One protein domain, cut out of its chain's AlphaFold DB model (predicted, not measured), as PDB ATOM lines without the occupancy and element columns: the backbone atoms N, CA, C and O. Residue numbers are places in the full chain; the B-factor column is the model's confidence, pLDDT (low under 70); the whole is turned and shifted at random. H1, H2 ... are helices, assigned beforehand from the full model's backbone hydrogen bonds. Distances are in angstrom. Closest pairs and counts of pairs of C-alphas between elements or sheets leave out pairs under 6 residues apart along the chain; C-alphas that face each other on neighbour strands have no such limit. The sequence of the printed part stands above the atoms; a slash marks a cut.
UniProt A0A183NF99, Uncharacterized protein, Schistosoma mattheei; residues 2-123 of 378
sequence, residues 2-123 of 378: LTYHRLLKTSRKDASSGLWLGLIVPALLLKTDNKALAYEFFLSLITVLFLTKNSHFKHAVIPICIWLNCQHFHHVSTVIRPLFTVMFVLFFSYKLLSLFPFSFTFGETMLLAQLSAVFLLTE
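Overview. This is residues 2 to 123 of the 378 residues of an uncharacterized protein of Schistosoma mattheei (UniProt A0A183NF99). Three helices side by side, H2, H3 and H4, form a layer, and H5 and H6 cross over one face of it, H5 packing on H3 and H6 on H2; short H1 packs near the last turns of H5. H2 to H6 are an up-and-down bundle, each running against the one before it. The printed part has 122 residues, with six named helices, H1 to H6 in chain order, and no named strand: all helix. It is compact, with a radius of gyration of the C-alphas of 14.2 A and spans of 40 by 32 by 23 A.

Arrangement. The hub is H5, residues 76 to 99, touching four helices. Its residues 82 to 90 touch residues 40 to 48 of H3, residues 35 to 53, at a steep tilt of 48 degrees; the closest C-alphas, of Ser 44 and Val 86, are 4.7 A apart. H6, residues 106 to 122, touches H5 at 43 degrees, opposite ways, with the C-alphas of Val 89 and Ala 113 closest at 5.1 A. H2, residues 19 to 31, touches H3 at a shallow tilt of 12 degrees, opposite ways, closest at the C-alphas of Pro 26 and Ala 38, 4.3 A. H2 touches H6 too, at 28 degrees, the same way, with the C-alphas of Leu 19 and Gly 107 closest at 4.4 A. H4, residues 58 to 72, touches H3 at 9 degrees, opposite ways, closest at the C-alphas of Leu 51 and Lys 58, 5.4 A. H1, residues 5 to 10, touches residues 94 to 98 of H5; the C-alphas of Thr 10 and Leu 97 are closest, 6.5 A. H2 and H4 are apart. Every O i to N i+4 pair is within hydrogen-bond range in H1, H3 and H6, against 5 of 9 in H2, 9 of 11 in H4 and 17 of 20 in H5.

Along the chain. H5 is 34.6 A long, from C-alpha 76 at (-7.886, 8.541, -36.064); H3 is 26.9 A, H6 24.3 A. H6 ends at C-alpha 122, (-26.824, 14.179, -30.519).

Size, cuts and confidence. The C-alphas farthest apart, of Ala 15 and His 75, are 42.7 A apart. The printed part has no cut and no long link. Mean pLDDT of the printed part is 77.1; residues 2 to 10, 13 to 18, 52 to 60 and 69 to 78 are under 70.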
ATOM      1  N   LEU A   2     -11.223  -2.497  -9.836       43.44
ATOM      2  CA  LEU A   2     -12.439  -2.722  -9.054       43.44
ATOM      3  C   LEU A   2     -13.178  -3.984  -9.536       43.44
ATOM      4  O   LEU A   2     -13.574  -4.071 -10.698       43.44
ATOM      5  N   THR A   3     -13.336  -4.986  -8.676       49.12
ATOM      6  CA  THR A   3     -13.869  -6.297  -9.071       49.12
ATOM      7  C   THR A   3     -15.388  -6.241  -9.258       49.12
ATOM      8  O   THR A   3     -16.155  -6.157  -8.300       49.12
ATOM      9  N   TYR A   4     -15.825  -6.327 -10.516       52.88
ATOM     10  CA  TYR A   4     -17.223  -6.310 -10.975       52.88
ATOM     11  C   TYR A   4     -18.157  -7.357 -10.327       52.88
ATOM     12  O   TYR A   4     -19.374  -7.195 -10.358       52.88
ATOM     13  N   HIS A   5     -17.624  -8.349  -9.607       54.75
ATOM     14  CA  HIS A   5     -18.414  -9.193  -8.701       54.75
ATOM     15  C   HIS A   5     -19.259  -8.359  -7.711       54.75
ATOM     16  O   HIS A   5     -20.321  -8.797  -7.273       54.75
ATOM     17  N   ARG A   6     -18.832  -7.129  -7.380       57.19
ATOM     18  CA  ARG A   6     -19.627  -6.190  -6.575       57.19
ATOM     19  C   ARG A   6     -20.830  -5.598  -7.325       57.19
ATOM     20  O   ARG A   6     -21.846  -5.392  -6.686       57.19
ATOM     21  N   LEU A   7     -20.758  -5.386  -8.643       58.78
ATOM     22  CA  LEU A   7     -21.826  -4.771  -9.457       58.78
ATOM     23  C   LEU A   7     -23.012  -5.698  -9.701       58.78
ATOM     24  O   LEU A   7     -24.150  -5.299  -9.497       58.78
ATOM     25  N   LEU A   8     -22.744  -6.951 -10.075       61.94
ATOM     26  CA  LEU A   8     -23.782  -7.989 -10.139       61.94
ATOM     27  C   LEU A   8     -24.409  -8.245  -8.762       61.94
ATOM     28  O   LEU A   8     -25.563  -8.652  -8.663       61.94
ATOM     29  N   LYS A   9     -23.644  -8.011  -7.688       63.56
ATOM     30  CA  LYS A   9     -24.132  -8.146  -6.313       63.56
ATOM     31  C   LYS A   9     -25.008  -6.965  -5.883       63.56
ATOM     32  O   LYS A   9     -25.891  -7.183  -5.063       63.56
ATOM     33  N   THR A  10     -24.780  -5.758  -6.408       66.94
ATOM     34  CA  THR A  10     -25.591  -4.562  -6.110       66.94
ATOM     35  C   THR A  10     -26.741  -4.343  -7.089       66.94
ATOM     36  O   THR A  10     -27.604  -3.522  -6.806       66.94
ATOM     37  N   SER A  11     -26.792  -5.046  -8.225       72.38
ATOM     38  CA  SER A  11     -27.950  -5.006  -9.126       72.38
ATOM     39  C   SER A  11     -29.140  -5.781  -8.564       72.38
ATOM     40  O   SER A  11     -28.960  -6.804  -7.897       72.38
ATOM     41  N   ARG A  12     -30.358  -5.341  -8.896       78.50
ATOM     42  CA  ARG A  12     -31.583  -6.093  -8.597       78.50
ATOM     43  C   ARG A  12     -31.542  -7.451  -9.308       78.50
ATOM     44  O   ARG A  12     -31.224  -7.521 -10.498       78.50
ATOM     45  N   LYS A  13     -31.829  -8.530  -8.573       69.19
ATOM     46  CA  LYS A  13     -31.888  -9.899  -9.107       69.19
ATOM     47  C   LYS A  13     -33.314 -10.189  -9.572       69.19
ATOM     48  O   LYS A  13     -34.162 -10.472  -8.739       69.19
ATOM     49  N   ASP A  14     -33.541 -10.157 -10.879       61.59
ATOM     50  CA  ASP A  14     -34.812 -10.557 -11.492       61.59
ATOM     51  C   ASP A  14     -34.610 -11.776 -12.409       61.59
ATOM     52  O   ASP A  14     -33.517 -11.998 -12.945       61.59
ATOM     53  N   ALA A  15     -35.665 -12.580 -12.579       45.06
ATOM     54  CA  ALA A  15     -35.691 -13.694 -13.523       45.06
ATOM     55  C   ALA A  15     -35.491 -13.158 -14.950       45.06
ATOM     56  O   ALA A  15     -36.253 -12.306 -15.399       45.06
ATOM     57  N   SER A  16     -34.462 -13.656 -15.643       50.88
ATOM     58  CA  SER A  16     -33.926 -13.141 -16.915       50.88
ATOM     59  C   SER A  16     -33.427 -11.694 -16.813       50.88
ATOM     60  O   SER A  16     -34.185 -10.730 -16.864       50.88
ATOM     61  N   SER A  17     -32.111 -11.526 -16.652       57.31
ATOM     62  CA  SER A  17     -31.482 -10.209 -16.712       57.31
ATOM     63  C   SER A  17     -31.910  -9.536 -18.015       57.31
ATOM     64  O   SER A  17     -31.756 -10.130 -19.079       57.31
ATOM     65  N   GLY A  18     -32.478  -8.327 -17.938       69.00
ATOM     66  CA  GLY A  18     -32.983  -7.544 -19.076       69.00
ATOM     67  C   GLY A  18     -31.895  -7.106 -20.063       69.00
ATOM     68  O   GLY A  18     -31.902  -5.983 -20.541       69.00
ATOM     69  N   LEU A  19     -30.918  -7.962 -20.341       74.94
ATOM     70  CA  LEU A  19     -29.796  -7.782 -21.243       74.94
ATOM     71  C   LEU A  19     -30.257  -7.391 -22.645       74.94
ATOM     72  O   LEU A  19     -29.598  -6.588 -23.300       74.94
ATOM     73  N   TRP A  20     -31.414  -7.914 -23.072       81.94
ATOM     74  CA  TRP A  20     -32.053  -7.524 -24.327       81.94
ATOM     75  C   TRP A  20     -32.321  -6.016 -24.397       81.94
ATOM     76  O   TRP A  20     -32.387  -5.465 -25.488       81.94
ATOM     77  N   LEU A  21     -32.424  -5.320 -23.255       83.62
ATOM     78  CA  LEU A  21     -32.730  -3.890 -23.216       83.62
ATOM     79  C   LEU A  21     -31.552  -3.095 -23.780       83.62
ATOM     80  O   LEU A  21     -31.759  -2.084 -24.438       83.62
ATOM     81  N   GLY A  22     -30.326  -3.604 -23.623       82.06
ATOM     82  CA  GLY A  22     -29.131  -3.018 -24.230       82.06
ATOM     83  C   GLY A  22     -29.083  -3.124 -25.762       82.06
ATOM     84  O   GLY A  22     -28.231  -2.492 -26.385       82.06
ATOM     85  N   LEU A  23     -29.972  -3.911 -26.385       87.19
ATOM     86  CA  LEU A  23     -30.114  -3.995 -27.845       87.19
ATOM     87  C   LEU A  23     -31.131  -2.993 -28.403       87.19
ATOM     88  O   LEU A  23     -31.122  -2.738 -29.605       87.19
ATOM     89  N   ILE A  24     -31.972  -2.394 -27.551       87.81
ATOM     90  CA  ILE A  24     -33.013  -1.451 -27.981       87.81
ATOM     91  C   ILE A  24     -32.386  -0.225 -28.648       87.81
ATOM     92  O   ILE A  24     -32.795   0.147 -29.744       87.81
ATOM     93  N   VAL A  25     -31.365   0.378 -28.033       87.56
ATOM     94  CA  VAL A  25     -30.729   1.595 -28.565       87.56
ATOM     95  C   VAL A  25     -30.040   1.343 -29.917       87.56
ATOM     96  O   VAL A  25     -30.347   2.070 -30.865       87.56
ATOM     97  N   PRO A  26     -29.190   0.307 -30.085       88.88
ATOM     98  CA  PRO A  26     -28.667  -0.059 -31.402       88.88
ATOM     99  C   PRO A  26     -29.753  -0.326 -32.454       88.88
ATOM    100  O   PRO A  26     -29.642   0.152 -33.581       88.88
ATOM    101  N   ALA A  27     -30.821  -1.052 -32.100       87.31
ATOM    102  CA  ALA A  27     -31.906  -1.374 -33.029       87.31
ATOM    103  C   ALA A  27     -32.680  -0.125 -33.484       87.31
ATOM    104  O   ALA A  27     -33.000   0.015 -34.666       87.31
ATOM    105  N   LEU A  28     -32.941   0.809 -32.568       84.31
ATOM    106  CA  LEU A  28     -33.573   2.088 -32.889       84.31
ATOM    107  C   LEU A  28     -32.687   2.939 -33.811       84.31
ATOM    108  O   LEU A  28     -33.185   3.508 -34.782       84.31
ATOM    109  N   LEU A  29     -31.369   2.965 -33.576       84.62
ATOM    110  CA  LEU A  29     -30.418   3.685 -34.434       84.62
ATOM    111  C   LEU A  29     -30.376   3.105 -35.852       84.62
ATOM    112  O   LEU A  29     -30.386   3.883 -36.811       84.62
ATOM    113  N   LEU A  30     -30.416   1.772 -35.990       85.06
ATOM    114  CA  LEU A  30     -30.533   1.098 -37.290       85.06
ATOM    115  C   LEU A  30     -31.816   1.491 -38.022       85.06
ATOM    116  O   LEU A  30     -31.765   1.784 -39.216       85.06
ATOM    117  N   LYS A  31     -32.953   1.551 -37.316       83.44
ATOM    118  CA  LYS A  31     -34.239   1.961 -37.901       83.44
ATOM    119  C   LYS A  31     -34.195   3.385 -38.466       83.44
ATOM    120  O   LYS A  31     -34.883   3.673 -39.438       83.44
ATOM    121  N   THR A  32     -33.383   4.265 -37.885       76.56
ATOM    122  CA  THR A  32     -33.205   5.652 -38.355       76.56
ATOM    123  C   THR A  32     -32.066   5.871 -39.341       76.56
ATOM    124  O   THR A  32     -31.692   7.013 -39.587       76.56
ATOM    125  N   ASP A  33     -31.516   4.798 -39.912       78.56
ATOM    126  CA  ASP A  33     -30.398   4.830 -40.869       78.56
ATOM    127  C   ASP A  33     -29.090   5.426 -40.299       78.56
ATOM    128  O   ASP A  33     -28.127   5.687 -41.016       78.56
ATOM    129  N   ASN A  34     -28.987   5.549 -38.970       82.12
ATOM    130  CA  ASN A  34     -27.771   5.960 -38.265       82.12
ATOM    131  C   ASN A  34     -26.860   4.748 -38.006       82.12
ATOM    132  O   ASN A  34     -26.530   4.417 -36.864       82.12
ATOM    133  N   LYS A  35     -26.453   4.065 -39.085       83.56
ATOM    134  CA  LYS A  35     -25.717   2.783 -39.043       83.56
ATOM    135  C   LYS A  35     -24.406   2.857 -38.254       83.56
ATOM    136  O   LYS A  35     -24.099   1.932 -37.507       83.56
ATOM    137  N   ALA A  36     -23.672   3.966 -38.375       82.00
ATOM    138  CA  ALA A  36     -22.415   4.169 -37.654       82.00
ATOM    139  C   ALA A  36     -22.632   4.201 -36.132       82.00
ATOM    140  O   ALA A  36     -22.026   3.417 -35.410       82.00
ATOM    141  N   LEU A  37     -23.561   5.035 -35.646       83.62
ATOM    142  CA  LEU A  37     -23.894   5.097 -34.218       83.62
ATOM    143  C   LEU A  37     -24.449   3.757 -33.721       83.62
ATOM    144  O   LEU A  37     -24.071   3.300 -32.646       83.62
ATOM    145  N   ALA A  38     -25.302   3.093 -34.504       86.69
ATOM    146  CA  ALA A  38     -25.832   1.786 -34.128       86.69
ATOM    147  C   ALA A  38     -24.720   0.759 -33.863       86.69
ATOM    148  O   ALA A  38     -24.765   0.050 -32.854       86.69
ATOM    149  N   TYR A  39     -23.709   0.711 -34.737       85.19
ATOM    150  CA  TYR A  39     -22.547  -0.155 -34.570       85.19
ATOM    151  C   TYR A  39     -21.726   0.219 -33.327       85.19
ATOM    152  O   TYR A  39     -21.373  -0.665 -32.550       85.19
ATOM    153  N   GLU A  40     -21.484   1.513 -33.082       86.62
ATOM    154  CA  GLU A  40     -20.765   1.990 -31.889       86.62
ATOM    155  C   GLU A  40     -21.456   1.540 -30.590       86.62
ATOM    156  O   GLU A  40     -20.818   0.989 -29.688       86.62
ATOM    157  N   PHE A  41     -22.780   1.702 -30.503       88.50
ATOM    158  CA  PHE A  41     -23.556   1.294 -29.331       88.50
ATOM    159  C   PHE A  41     -23.652  -0.227 -29.184       88.50
ATOM    160  O   PHE A  41     -23.576  -0.733 -28.059       88.50
ATOM    161  N   PHE A  42     -23.751  -0.967 -30.289       88.56
ATOM    162  CA  PHE A  42     -23.697  -2.428 -30.269       88.56
ATOM    163  C   PHE A  42     -22.335  -2.929 -29.775       88.56
ATOM    164  O   PHE A  42     -22.264  -3.764 -28.873       88.56
ATOM    165  N   LEU A  43     -21.241  -2.362 -30.281       85.56
ATOM    166  CA  LEU A  43     -19.893  -2.703 -29.842       85.56
ATOM    167  C   LEU A  43     -19.672  -2.327 -28.372       85.56
ATOM    168  O   LEU A  43     -19.049  -3.095 -27.636       85.56
ATOM    169  N   SER A  44     -20.244  -1.211 -27.903       86.88
ATOM    170  CA  SER A  44     -20.247  -0.857 -26.477       86.88
ATOM    171  C   SER A  44     -20.941  -1.920 -25.624       86.88
ATOM    172  O   SER A  44     -20.392  -2.326 -24.600       86.88
ATOM    173  N   LEU A  45     -22.082  -2.448 -26.084       86.88
ATOM    174  CA  LEU A  45     -22.804  -3.516 -25.399       86.88
ATOM    175  C   LEU A  45     -21.940  -4.760 -25.267       86.88
ATOM    176  O   LEU A  45     -21.714  -5.235 -24.157       86.88
ATOM    177  N   ILE A  46     -21.417  -5.249 -26.387       84.31
ATOM    178  CA  ILE A  46     -20.575  -6.440 -26.426       84.31
ATOM    179  C   ILE A  46     -19.336  -6.260 -25.540       84.31
ATOM    180  O   ILE A  46     -19.036  -7.128 -24.722       84.31
ATOM    181  N   THR A  47     -18.670  -5.106 -25.616       81.44
ATOM    182  CA  THR A  47     -17.488  -4.798 -24.796       81.44
ATOM    183  C   THR A  47     -17.808  -4.863 -23.306       81.44
ATOM    184  O   THR A  47     -17.104  -5.532 -22.546       81.44
ATOM    185  N   VAL A  48     -18.896  -4.214 -22.880       80.44
ATOM    186  CA  VAL A  48     -19.332  -4.262 -21.484       80.44
ATOM    187  C   VAL A  48     -19.697  -5.701 -21.095       80.44
ATOM    188  O   VAL A  48     -19.250  -6.165 -20.052       80.44
ATOM    189  N   LEU A  49     -20.409  -6.468 -21.923       79.12
ATOM    190  CA  LEU A  49     -20.757  -7.870 -21.633       79.12
ATOM    191  C   LEU A  49     -19.532  -8.779 -21.451       79.12
ATOM    192  O   LEU A  49     -19.475  -9.582 -20.517       79.12
ATOM    193  N   PHE A  50     -18.524  -8.636 -22.306       77.00
ATOM    194  CA  PHE A  50     -17.301  -9.429 -22.212       77.00
ATOM    195  C   PHE A  50     -16.452  -9.052 -20.993       77.00
ATOM    196  O   PHE A  50     -15.961  -9.937 -20.290       77.00
ATOM    197  N   LEU A  51     -16.335  -7.755 -20.686       74.06
ATOM    198  CA  LEU A  51     -15.636  -7.268 -19.490       74.06
ATOM    199  C   LEU A  51     -16.297  -7.712 -18.178       74.06
ATOM    200  O   LEU A  51     -15.632  -7.803 -17.140       74.06
ATOM    201  N   THR A  52     -17.603  -7.968 -18.220       69.12
ATOM    202  CA  THR A  52     -18.423  -8.264 -17.045       69.12
ATOM    203  C   THR A  52     -18.552  -9.755 -16.760       69.12
ATOM    204  O   THR A  52     -18.418 -10.161 -15.605       69.12
ATOM    205  N   LYS A  53     -18.753 -10.587 -17.789       67.06
ATOM    206  CA  LYS A  53     -18.973 -12.032 -17.622       67.06
ATOM    207  C   LYS A  53     -17.689 -12.826 -17.365       67.06
ATOM    208  O   LYS A  53     -17.755 -13.870 -16.725       67.06
ATOM    209  N   ASN A  54     -16.532 -12.365 -17.846       64.81
ATOM    210  CA  ASN A  54     -15.316 -13.180 -17.846       64.81
ATOM    211  C   ASN A  54     -14.146 -12.483 -17.132       64.81
ATOM    212  O   ASN A  54     -13.593 -11.500 -17.620       64.81
ATOM    213  N   SER A  55     -13.757 -12.990 -15.956       61.31
ATOM    214  CA  SER A  55     -12.638 -12.457 -15.163       61.31
ATOM    215  C   SER A  55     -11.277 -12.658 -15.828       61.31
ATOM    216  O   SER A  55     -10.415 -11.797 -15.667       61.31
ATOM    217  N   HIS A  56     -11.107 -13.739 -16.592       62.56
ATOM    218  CA  HIS A  56      -9.834 -14.121 -17.209       62.56
ATOM    219  C   HIS A  56      -9.575 -13.411 -18.545       62.56
ATOM    220  O   HIS A  56      -8.427 -13.167 -18.899       62.56
ATOM    221  N   PHE A  57     -10.626 -13.013 -19.268       63.28
ATOM    222  CA  PHE A  57     -10.500 -12.418 -20.606       63.28
ATOM    223  C   PHE A  57     -10.386 -10.887 -20.633       63.28
ATOM    224  O   PHE A  57     -10.224 -10.307 -21.704       63.28
ATOM    225  N   LYS A  58     -10.418 -10.201 -19.483       68.38
ATOM    226  CA  LYS A  58     -10.431  -8.723 -19.423       68.38
ATOM    227  C   LYS A  58      -9.268  -8.068 -20.167       68.38
ATOM    228  O   LYS A  58      -9.466  -7.063 -20.842       68.38
ATOM    229  N   HIS A  59      -8.076  -8.655 -20.066       68.75
ATOM    230  CA  HIS A  59      -6.863  -8.134 -20.697       68.75
ATOM    231  C   HIS A  59      -6.851  -8.310 -22.221       68.75
ATOM    232  O   HIS A  59      -6.222  -7.511 -22.902       68.75
ATOM    233  N   ALA A  60      -7.574  -9.301 -22.754       69.94
ATOM    234  CA  ALA A  60      -7.701  -9.535 -24.192       69.94
ATOM    235  C   ALA A  60      -8.883  -8.765 -24.807       69.94
ATOM    236  O   ALA A  60      -8.804  -8.296 -25.937       69.94
ATOM    237  N   VAL A  61      -9.971  -8.576 -24.055       72.69
ATOM    238  CA  VAL A  61     -11.186  -7.900 -24.543       72.69
ATOM    239  C   VAL A  61     -10.922  -6.432 -24.873       72.69
ATOM    240  O   VAL A  61     -11.339  -5.967 -25.924       72.69
ATOM    241  N   ILE A  62     -10.193  -5.706 -24.021       70.69
ATOM    242  CA  ILE A  62      -9.880  -4.284 -24.245       70.69
ATOM    243  C   ILE A  62      -9.145  -4.054 -25.582       70.69
ATOM    244  O   ILE A  62      -9.641  -3.258 -26.381       70.69
ATOM    245  N   PRO A  63      -8.020  -4.735 -25.886       71.25
ATOM    246  CA  PRO A  63      -7.329  -4.555 -27.160       71.25
ATOM    247  C   PRO A  63      -8.143  -5.056 -28.359       71.25
ATOM    248  O   PRO A  63      -8.097  -4.412 -29.401       71.25
ATOM    249  N   ILE A  64      -8.945  -6.123 -28.223       76.19
ATOM    250  CA  ILE A  64      -9.853  -6.585 -29.294       76.19
ATOM    251  C   ILE A  64     -10.921  -5.526 -29.601       76.19
ATOM    252  O   ILE A  64     -11.195  -5.237 -30.761       76.19
ATOM    253  N   CYS A  65     -11.506  -4.903 -28.579       71.62
ATOM    254  CA  CYS A  65     -12.498  -3.847 -28.761       71.62
ATOM    255  C   CYS A  65     -11.883  -2.586 -29.375       71.62
ATOM    256  O   CYS A  65     -12.496  -1.974 -30.247       71.62
ATOM    257  N   ILE A  66     -10.669  -2.205 -28.967       71.00
ATOM    258  CA  ILE A  66      -9.932  -1.102 -29.599       71.00
ATOM    259  C   ILE A  66      -9.641  -1.444 -31.067       71.00
ATOM    260  O   ILE A  66      -9.910  -0.626 -31.940       71.00
ATOM    261  N   TRP A  67      -9.193  -2.668 -31.355       75.19
ATOM    262  CA  TRP A  67      -8.938  -3.150 -32.713       75.19
ATOM    263  C   TRP A  67     -10.188  -3.105 -33.606       75.19
ATOM    264  O   TRP A  67     -10.130  -2.563 -34.707       75.19
ATOM    265  N   LEU A  68     -11.333  -3.598 -33.122       72.38
ATOM    266  CA  LEU A  68     -12.612  -3.565 -33.845       72.38
ATOM    267  C   LEU A  68     -13.098  -2.134 -34.127       72.38
ATOM    268  O   LEU A  68     -13.702  -1.888 -35.171       72.38
ATOM    269  N   ASN A  69     -12.818  -1.188 -33.224       69.44
ATOM    270  CA  ASN A  69     -13.088   0.232 -33.456       69.44
ATOM    271  C   ASN A  69     -12.131   0.828 -34.500       69.44
ATOM    272  O   ASN A  69     -12.575   1.554 -35.384       69.44
ATOM    273  N   CYS A  70     -10.842   0.490 -34.448       68.62
ATOM    274  CA  CYS A  70      -9.849   0.965 -35.413       68.62
ATOM    275  C   CYS A  70     -10.053   0.396 -36.829       68.62
ATOM    276  O   CYS A  70      -9.780   1.091 -37.798       68.62
ATOM    277  N   GLN A  71     -10.539  -0.845 -36.972       69.19
ATOM    278  CA  GLN A  71     -10.819  -1.438 -38.288       69.19
ATOM    279  C   GLN A  71     -12.036  -0.816 -38.977       69.19
ATOM    280  O   GLN A  71     -12.030  -0.665 -40.195       69.19
ATOM    281  N   HIS A  72     -13.084  -0.474 -38.224       68.62
ATOM    282  CA  HIS A  72     -14.296   0.103 -38.807       68.62
ATOM    283  C   HIS A  72     -14.125   1.588 -39.161       68.62
ATOM    284  O   HIS A  72     -14.711   2.078 -40.124       68.62
ATOM    285  N   PHE A  73     -13.302   2.308 -38.396       65.00
ATOM    286  CA  PHE A  73     -13.089   3.740 -38.549       65.00
ATOM    287  C   PHE A  73     -11.682   4.019 -39.087       65.00
ATOM    288  O   PHE A  73     -10.723   4.135 -38.332       65.00
ATOM    289  N   HIS A  74     -11.570   4.171 -40.410       60.53
ATOM    290  CA  HIS A  74     -10.300   4.396 -41.117       60.53
ATOM    291  C   HIS A  74      -9.531   5.672 -40.696       60.53
ATOM    292  O   HIS A  74      -8.374   5.829 -41.078       60.53
ATOM    293  N   HIS A  75     -10.133   6.585 -39.920       63.12
ATOM    294  CA  HIS A  75      -9.522   7.856 -39.519       63.12
ATOM    295  C   HIS A  75      -9.357   7.971 -37.990       63.12
ATOM    296  O   HIS A  75     -10.288   7.722 -37.224       63.12
ATOM    297  N   VAL A  76      -8.195   8.432 -37.510       59.78
ATOM    298  CA  VAL A  76      -7.886   8.541 -36.064       59.78
ATOM    299  C   VAL A  76      -8.878   9.451 -35.321       59.78
ATOM    300  O   VAL A  76      -9.304   9.139 -34.211       59.78
ATOM    301  N   SER A  77      -9.334  10.535 -35.961       58.44
ATOM    302  CA  SER A  77     -10.365  11.429 -35.399       58.44
ATOM    303  C   SER A  77     -11.708  10.718 -35.160       58.44
ATOM    304  O   SER A  77     -12.419  11.047 -34.212       58.44
ATOM    305  N   THR A  78     -12.027   9.690 -35.953       64.94
ATOM    306  CA  THR A  78     -13.278   8.927 -35.829       64.94
ATOM    307  C   THR A  78     -13.232   7.824 -34.769       64.94
ATOM    308  O   THR A  78     -14.283   7.306 -34.416       64.94
ATOM    309  N   VAL A  79     -12.062   7.516 -34.189       71.62
ATOM    310  CA  VAL A  79     -11.905   6.509 -33.115       71.62
ATOM    311  C   VAL A  79     -12.208   7.084 -31.719       71.62
ATOM    312  O   VAL A  79     -12.588   6.356 -30.802       71.62
ATOM    313  N   ILE A  80     -12.102   8.406 -31.542       78.69
ATOM    314  CA  ILE A  80     -12.325   9.064 -30.240       78.69
ATOM    315  C   ILE A  80     -13.779   8.897 -29.774       78.69
ATOM    316  O   ILE A  80     -14.025   8.580 -28.611       78.69
ATOM    317  N   ARG A  81     -14.745   9.072 -30.683       82.44
ATOM    318  CA  ARG A  81     -16.181   8.960 -30.388       82.44
ATOM    319  C   ARG A  81     -16.605   7.561 -29.908       82.44
ATOM    320  O   ARG A  81     -17.221   7.482 -28.841       82.44
ATOM    321  N   PRO A  82     -16.276   6.455 -30.599       80.12
ATOM    322  CA  PRO A  82     -16.605   5.124 -30.105       80.12
ATOM    323  C   PRO A  82     -15.916   4.805 -28.777       80.12
ATOM    324  O   PRO A  82     -16.549   4.245 -27.883       80.12
ATOM    325  N   LEU A  83     -14.645   5.193 -28.607       82.69
ATOM    326  CA  LEU A  83     -13.931   4.971 -27.349       82.69
ATOM    327  C   LEU A  83     -14.609   5.710 -26.188       82.69
ATOM    328  O   LEU A  83     -14.832   5.119 -25.129       82.69
ATOM    329  N   PHE A  84     -14.983   6.975 -26.402       86.19
ATOM    330  CA  PHE A  84     -15.770   7.747 -25.445       86.19
ATOM    331  C   PHE A  84     -17.091   7.047 -25.125       86.19
ATOM    332  O   PHE A  84     -17.417   6.901 -23.953       86.19
ATOM    333  N   THR A  85     -17.812   6.550 -26.132       87.00
ATOM    334  CA  THR A  85     -19.095   5.852 -25.950       87.00
ATOM    335  C   THR A  85     -18.941   4.609 -25.076       87.00
ATOM    336  O   THR A  85     -19.663   4.450 -24.093       87.00
ATOM    337  N   VAL A  86     -17.955   3.755 -25.365       85.44
ATOM    338  CA  VAL A  86     -17.669   2.548 -24.571       85.44
ATOM    339  C   VAL A  86     -17.309   2.910 -23.127       85.44
ATOM    340  O   VAL A  86     -17.854   2.328 -22.188       85.44
ATOM    341  N   MET A  87     -16.410   3.880 -22.938       86.56
ATOM    342  CA  MET A  87     -15.981   4.328 -21.610       86.56
ATOM    343  C   MET A  87     -17.127   4.954 -20.824       86.56
ATOM    344  O   MET A  87     -17.333   4.608 -19.662       86.56
ATOM    345  N   PHE A  88     -17.902   5.833 -21.454       90.31
ATOM    346  CA  PHE A  88     -19.052   6.475 -20.840       90.31
ATOM    347  C   PHE A  88     -20.075   5.432 -20.398       90.31
ATOM    348  O   PHE A  88     -20.447   5.411 -19.227       90.31
ATOM    349  N   VAL A  89     -20.477   4.521 -21.289       89.94
ATOM    350  CA  VAL A  89     -21.473   3.489 -20.977       89.94
ATOM    351  C   VAL A  89     -20.993   2.601 -19.827       89.94
ATOM    352  O   VAL A  89     -21.760   2.339 -18.900       89.94
ATOM    353  N   LEU A  90     -19.718   2.202 -19.817       86.81
ATOM    354  CA  LEU A  90     -19.128   1.408 -18.739       86.81
ATOM    355  C   LEU A  90     -19.119   2.159 -17.393       86.81
ATOM    356  O   LEU A  90     -19.632   1.653 -16.391       86.81
ATOM    357  N   PHE A  91     -18.529   3.358 -17.349       88.44
ATOM    358  CA  PHE A  91     -18.360   4.118 -16.106       88.44
ATOM    359  C   PHE A  91     -19.680   4.653 -15.563       88.44
ATOM    360  O   PHE A  91     -19.891   4.649 -14.348       88.44
ATOM    361  N   PHE A  92     -20.577   5.097 -16.440       89.56
ATOM    362  CA  PHE A  92     -21.883   5.592 -16.035       89.56
ATOM    363  C   PHE A  92     -22.761   4.453 -15.512       89.56
ATOM    364  O   PHE A  92     -23.330   4.593 -14.431       89.56
ATOM    365  N   SER A  93     -22.762   3.288 -16.172       87.69
ATOM    366  CA  SER A  93     -23.449   2.091 -15.660       87.69
ATOM    367  C   SER A  93     -22.924   1.676 -14.286       87.69
ATOM    368  O   SER A  93     -23.696   1.403 -13.366       87.69
ATOM    369  N   TYR A  94     -21.597   1.687 -14.118       84.50
ATOM    370  CA  TYR A  94     -20.969   1.438 -12.825       84.50
ATOM    371  C   TYR A  94     -21.469   2.411 -11.755       84.50
ATOM    372  O   TYR A  94     -21.838   2.013 -10.646       84.50
ATOM    373  N   LYS A  95     -21.469   3.703 -12.088       87.56
ATOM    374  CA  LYS A  95     -21.822   4.751 -11.143       87.56
ATOM    375  C   LYS A  95     -23.300   4.701 -10.769       87.56
ATOM    376  O   LYS A  95     -23.594   4.882  -9.592       87.56
ATOM    377  N   LEU A  96     -24.192   4.401 -11.712       85.19
ATOM    378  CA  LEU A  96     -25.629   4.263 -11.467       85.19
ATOM    379  C   LEU A  96     -25.915   3.141 -10.459       85.19
ATOM    380  O   LEU A  96     -26.567   3.380  -9.449       85.19
ATOM    381  N   LEU A  97     -25.340   1.952 -10.670       84.94
ATOM    382  CA  LEU A  97     -25.496   0.805  -9.765       84.94
ATOM    383  C   LEU A  97     -24.854   1.023  -8.388       84.94
ATOM    384  O   LEU A  97     -25.252   0.388  -7.414       84.94
ATOM    385  N   SER A  98     -23.841   1.890  -8.308       83.06
ATOM    386  CA  SER A  98     -23.212   2.271  -7.041       83.06
ATOM    387  C   SER A  98     -23.980   3.362  -6.296       83.06
ATOM    388  O   SER A  98     -23.884   3.405  -5.073       83.06
ATOM    389  N   LEU A  99     -24.650   4.275  -7.005       83.31
ATOM    390  CA  LEU A  99     -25.469   5.333  -6.408       83.31
ATOM    391  C   LEU A  99     -26.839   4.802  -5.973       83.31
ATOM    392  O   LEU A  99     -27.365   5.262  -4.969       83.31
ATOM    393  N   PHE A 100     -27.381   3.832  -6.713       82.94
ATOM    394  CA  PHE A 100     -28.726   3.288  -6.527       82.94
ATOM    395  C   PHE A 100     -28.693   1.759  -6.421       82.94
ATOM    396  O   PHE A 100     -29.080   1.051  -7.362       82.94
ATOM    397  N   PRO A 101     -28.203   1.218  -5.293       81.38
ATOM    398  CA  PRO A 101     -28.155  -0.222  -5.093       81.38
ATOM    399  C   PRO A 101     -29.568  -0.822  -5.153       81.38
ATOM    400  O   PRO A 101     -30.549  -0.208  -4.738       81.38
ATOM    401  N   PHE A 102     -29.676  -2.019  -5.733       80.81
ATOM    402  CA  PHE A 102     -30.896  -2.825  -5.888       80.81
ATOM    403  C   PHE A 102     -32.070  -2.150  -6.616       80.81
ATOM    404  O   PHE A 102     -33.146  -2.735  -6.707       80.81
ATOM    405  N   SER A 103     -31.867  -0.948  -7.161       80.88
ATOM    406  CA  SER A 103     -32.912  -0.177  -7.844       80.88
ATOM    407  C   SER A 103     -33.039  -0.564  -9.313       80.88
ATOM    408  O   SER A 103     -34.139  -0.590  -9.851       80.88
ATOM    409  N   PHE A 104     -31.915  -0.907  -9.944       83.25
ATOM    410  CA  PHE A 104     -31.852  -1.259 -11.358       83.25
ATOM    411  C   PHE A 104     -31.352  -2.687 -11.551       83.25
ATOM    412  O   PHE A 104     -30.436  -3.159 -10.865       83.25
ATOM    413  N   THR A 105     -31.899  -3.358 -12.557       86.12
ATOM    414  CA  THR A 105     -31.243  -4.505 -13.182       86.12
ATOM    415  C   THR A 105     -30.040  -4.032 -13.998       86.12
ATOM    416  O   THR A 105     -29.911  -2.866 -14.388       86.12
ATOM    417  N   PHE A 106     -29.143  -4.966 -14.304       83.19
ATOM    418  CA  PHE A 106     -28.006  -4.682 -15.176       83.19
ATOM    419  C   PHE A 106     -28.441  -4.197 -16.573       83.19
ATOM    420  O   PHE A 106     -27.836  -3.284 -17.129       83.19
ATOM    421  N   GLY A 107     -29.523  -4.764 -17.113       83.94
ATOM    422  CA  GLY A 107     -30.077  -4.380 -18.411       83.94
ATOM    423  C   GLY A 107     -30.668  -2.969 -18.436       83.94
ATOM    424  O   GLY A 107     -30.361  -2.197 -19.337       83.94
ATOM    425  N   GLU A 108     -31.457  -2.609 -17.420       86.06
ATOM    426  CA  GLU A 108     -32.038  -1.262 -17.276       86.06
ATOM    427  C   GLU A 108     -30.948  -0.194 -17.126       86.06
ATOM    428  O   GLU A 108     -31.014   0.864 -17.749       86.06
ATOM    429  N   THR A 109     -29.904  -0.504 -16.352       87.75
ATOM    430  CA  THR A 109     -28.729   0.364 -16.203       87.75
ATOM    431  C   THR A 109     -28.049   0.605 -17.548       87.75
ATOM    432  O   THR A 109     -27.727   1.743 -17.891       87.75
ATOM    433  N   MET A 110     -27.843  -0.469 -18.314       87.50
ATOM    434  CA  MET A 110     -27.190  -0.406 -19.616       87.50
ATOM    435  C   MET A 110     -28.011   0.408 -20.617       87.50
ATOM    436  O   MET A 110     -27.462   1.270 -21.299       87.50
ATOM    437  N   LEU A 111     -29.326   0.182 -20.658       88.94
ATOM    438  CA  LEU A 111     -30.257   0.954 -21.477       88.94
ATOM    439  C   LEU A 111     -30.181   2.449 -21.140       88.94
ATOM    440  O   LEU A 111     -30.025   3.269 -22.043       88.94
ATOM    441  N   LEU A 112     -30.238   2.812 -19.853       89.12
ATOM    442  CA  LEU A 112     -30.172   4.212 -19.428       89.12
ATOM    443  C   LEU A 112     -28.825   4.856 -19.785       89.12
ATOM    444  O   LEU A 112     -28.782   6.014 -20.202       89.12
ATOM    445  N   ALA A 113     -27.726   4.110 -19.657       90.44
ATOM    446  CA  ALA A 113     -26.398   4.586 -20.021       90.44
ATOM    447  C   ALA A 113     -26.246   4.810 -21.529       90.44
ATOM    448  O   ALA A 113     -25.735   5.851 -21.941       90.44
ATOM    449  N   GLN A 114     -26.730   3.875 -22.348       90.50
ATOM    450  CA  GLN A 114     -26.730   4.022 -23.802       90.50
ATOM    451  C   GLN A 114     -27.615   5.190 -24.246       90.50
ATOM    452  O   GLN A 114     -27.175   6.014 -25.041       90.50
ATOM    453  N   LEU A 115     -28.823   5.314 -23.690       88.06
ATOM    454  CA  LEU A 115     -29.740   6.407 -24.012       88.06
ATOM    455  C   LEU A 115     -29.134   7.770 -23.640       88.06
ATOM    456  O   LEU A 115     -29.144   8.691 -24.452       88.06
ATOM    457  N   SER A 116     -28.526   7.879 -22.453       88.06
ATOM    458  CA  SER A 116     -27.840   9.105 -22.015       88.06
ATOM    459  C   SER A 116     -26.684   9.474 -22.947       88.06
ATOM    460  O   SER A 116     -26.520  10.640 -23.289       88.06
ATOM    461  N   ALA A 117     -25.903   8.488 -23.393       88.81
ATOM    462  CA  ALA A 117     -24.825   8.708 -24.353       88.81
ATOM    463  C   ALA A 117     -25.347   9.160 -25.725       88.81
ATOM    464  O   ALA A 117     -24.774  10.082 -26.297       88.81
ATOM    465  N   VAL A 118     -26.438   8.574 -26.235       86.69
ATOM    466  CA  VAL A 118     -27.069   9.034 -27.487       86.69
ATOM    467  C   VAL A 118     -27.474  10.501 -27.370       86.69
ATOM    468  O   VAL A 118     -27.135  11.289 -28.251       86.69
ATOM    469  N   PHE A 119     -28.131  10.892 -26.274       83.12
ATOM    470  CA  PHE A 119     -28.515  12.287 -26.059       83.12
ATOM    471  C   PHE A 119     -27.306  13.215 -25.925       83.12
ATOM    472  O   PHE A 119     -27.305  14.278 -26.530       83.12
ATOM    473  N   LEU A 120     -26.247  12.817 -25.216       85.00
ATOM    474  CA  LEU A 120     -25.025  13.626 -25.110       85.00
ATOM    475  C   LEU A 120     -24.309  13.816 -26.456       85.00
ATOM    476  O   LEU A 120     -23.711  14.864 -26.679       85.00
ATOM    477  N   LEU A 121     -24.350  12.809 -27.333       81.56
ATOM    478  CA  LEU A 121     -23.718  12.860 -28.654       81.56
ATOM    479  C   LEU A 121     -24.562  13.602 -29.696       81.56
ATOM    480  O   LEU A 121     -24.001  14.133 -30.652       81.56
ATOM    481  N   THR A 122     -25.886  13.615 -29.533       76.69
ATOM    482  CA  THR A 122     -26.824  14.179 -30.519       76.69
ATOM    483  C   THR A 122     -27.276  15.589 -30.142       76.69
ATOM    484  O   THR A 122     -27.420  16.442 -31.011       76.69
ATOM    485  N   GLU A 123     -27.455  15.862 -28.847       74.62
ATOM    486  CA  GLU A 123     -28.059  17.087 -28.324       74.62
ATOM    487  C   GLU A 123     -27.097  17.812 -27.370       74.62
ATOM    488  O   GLU A 123     -27.041  17.532 -26.170       74.62
TER     489      GLU A 123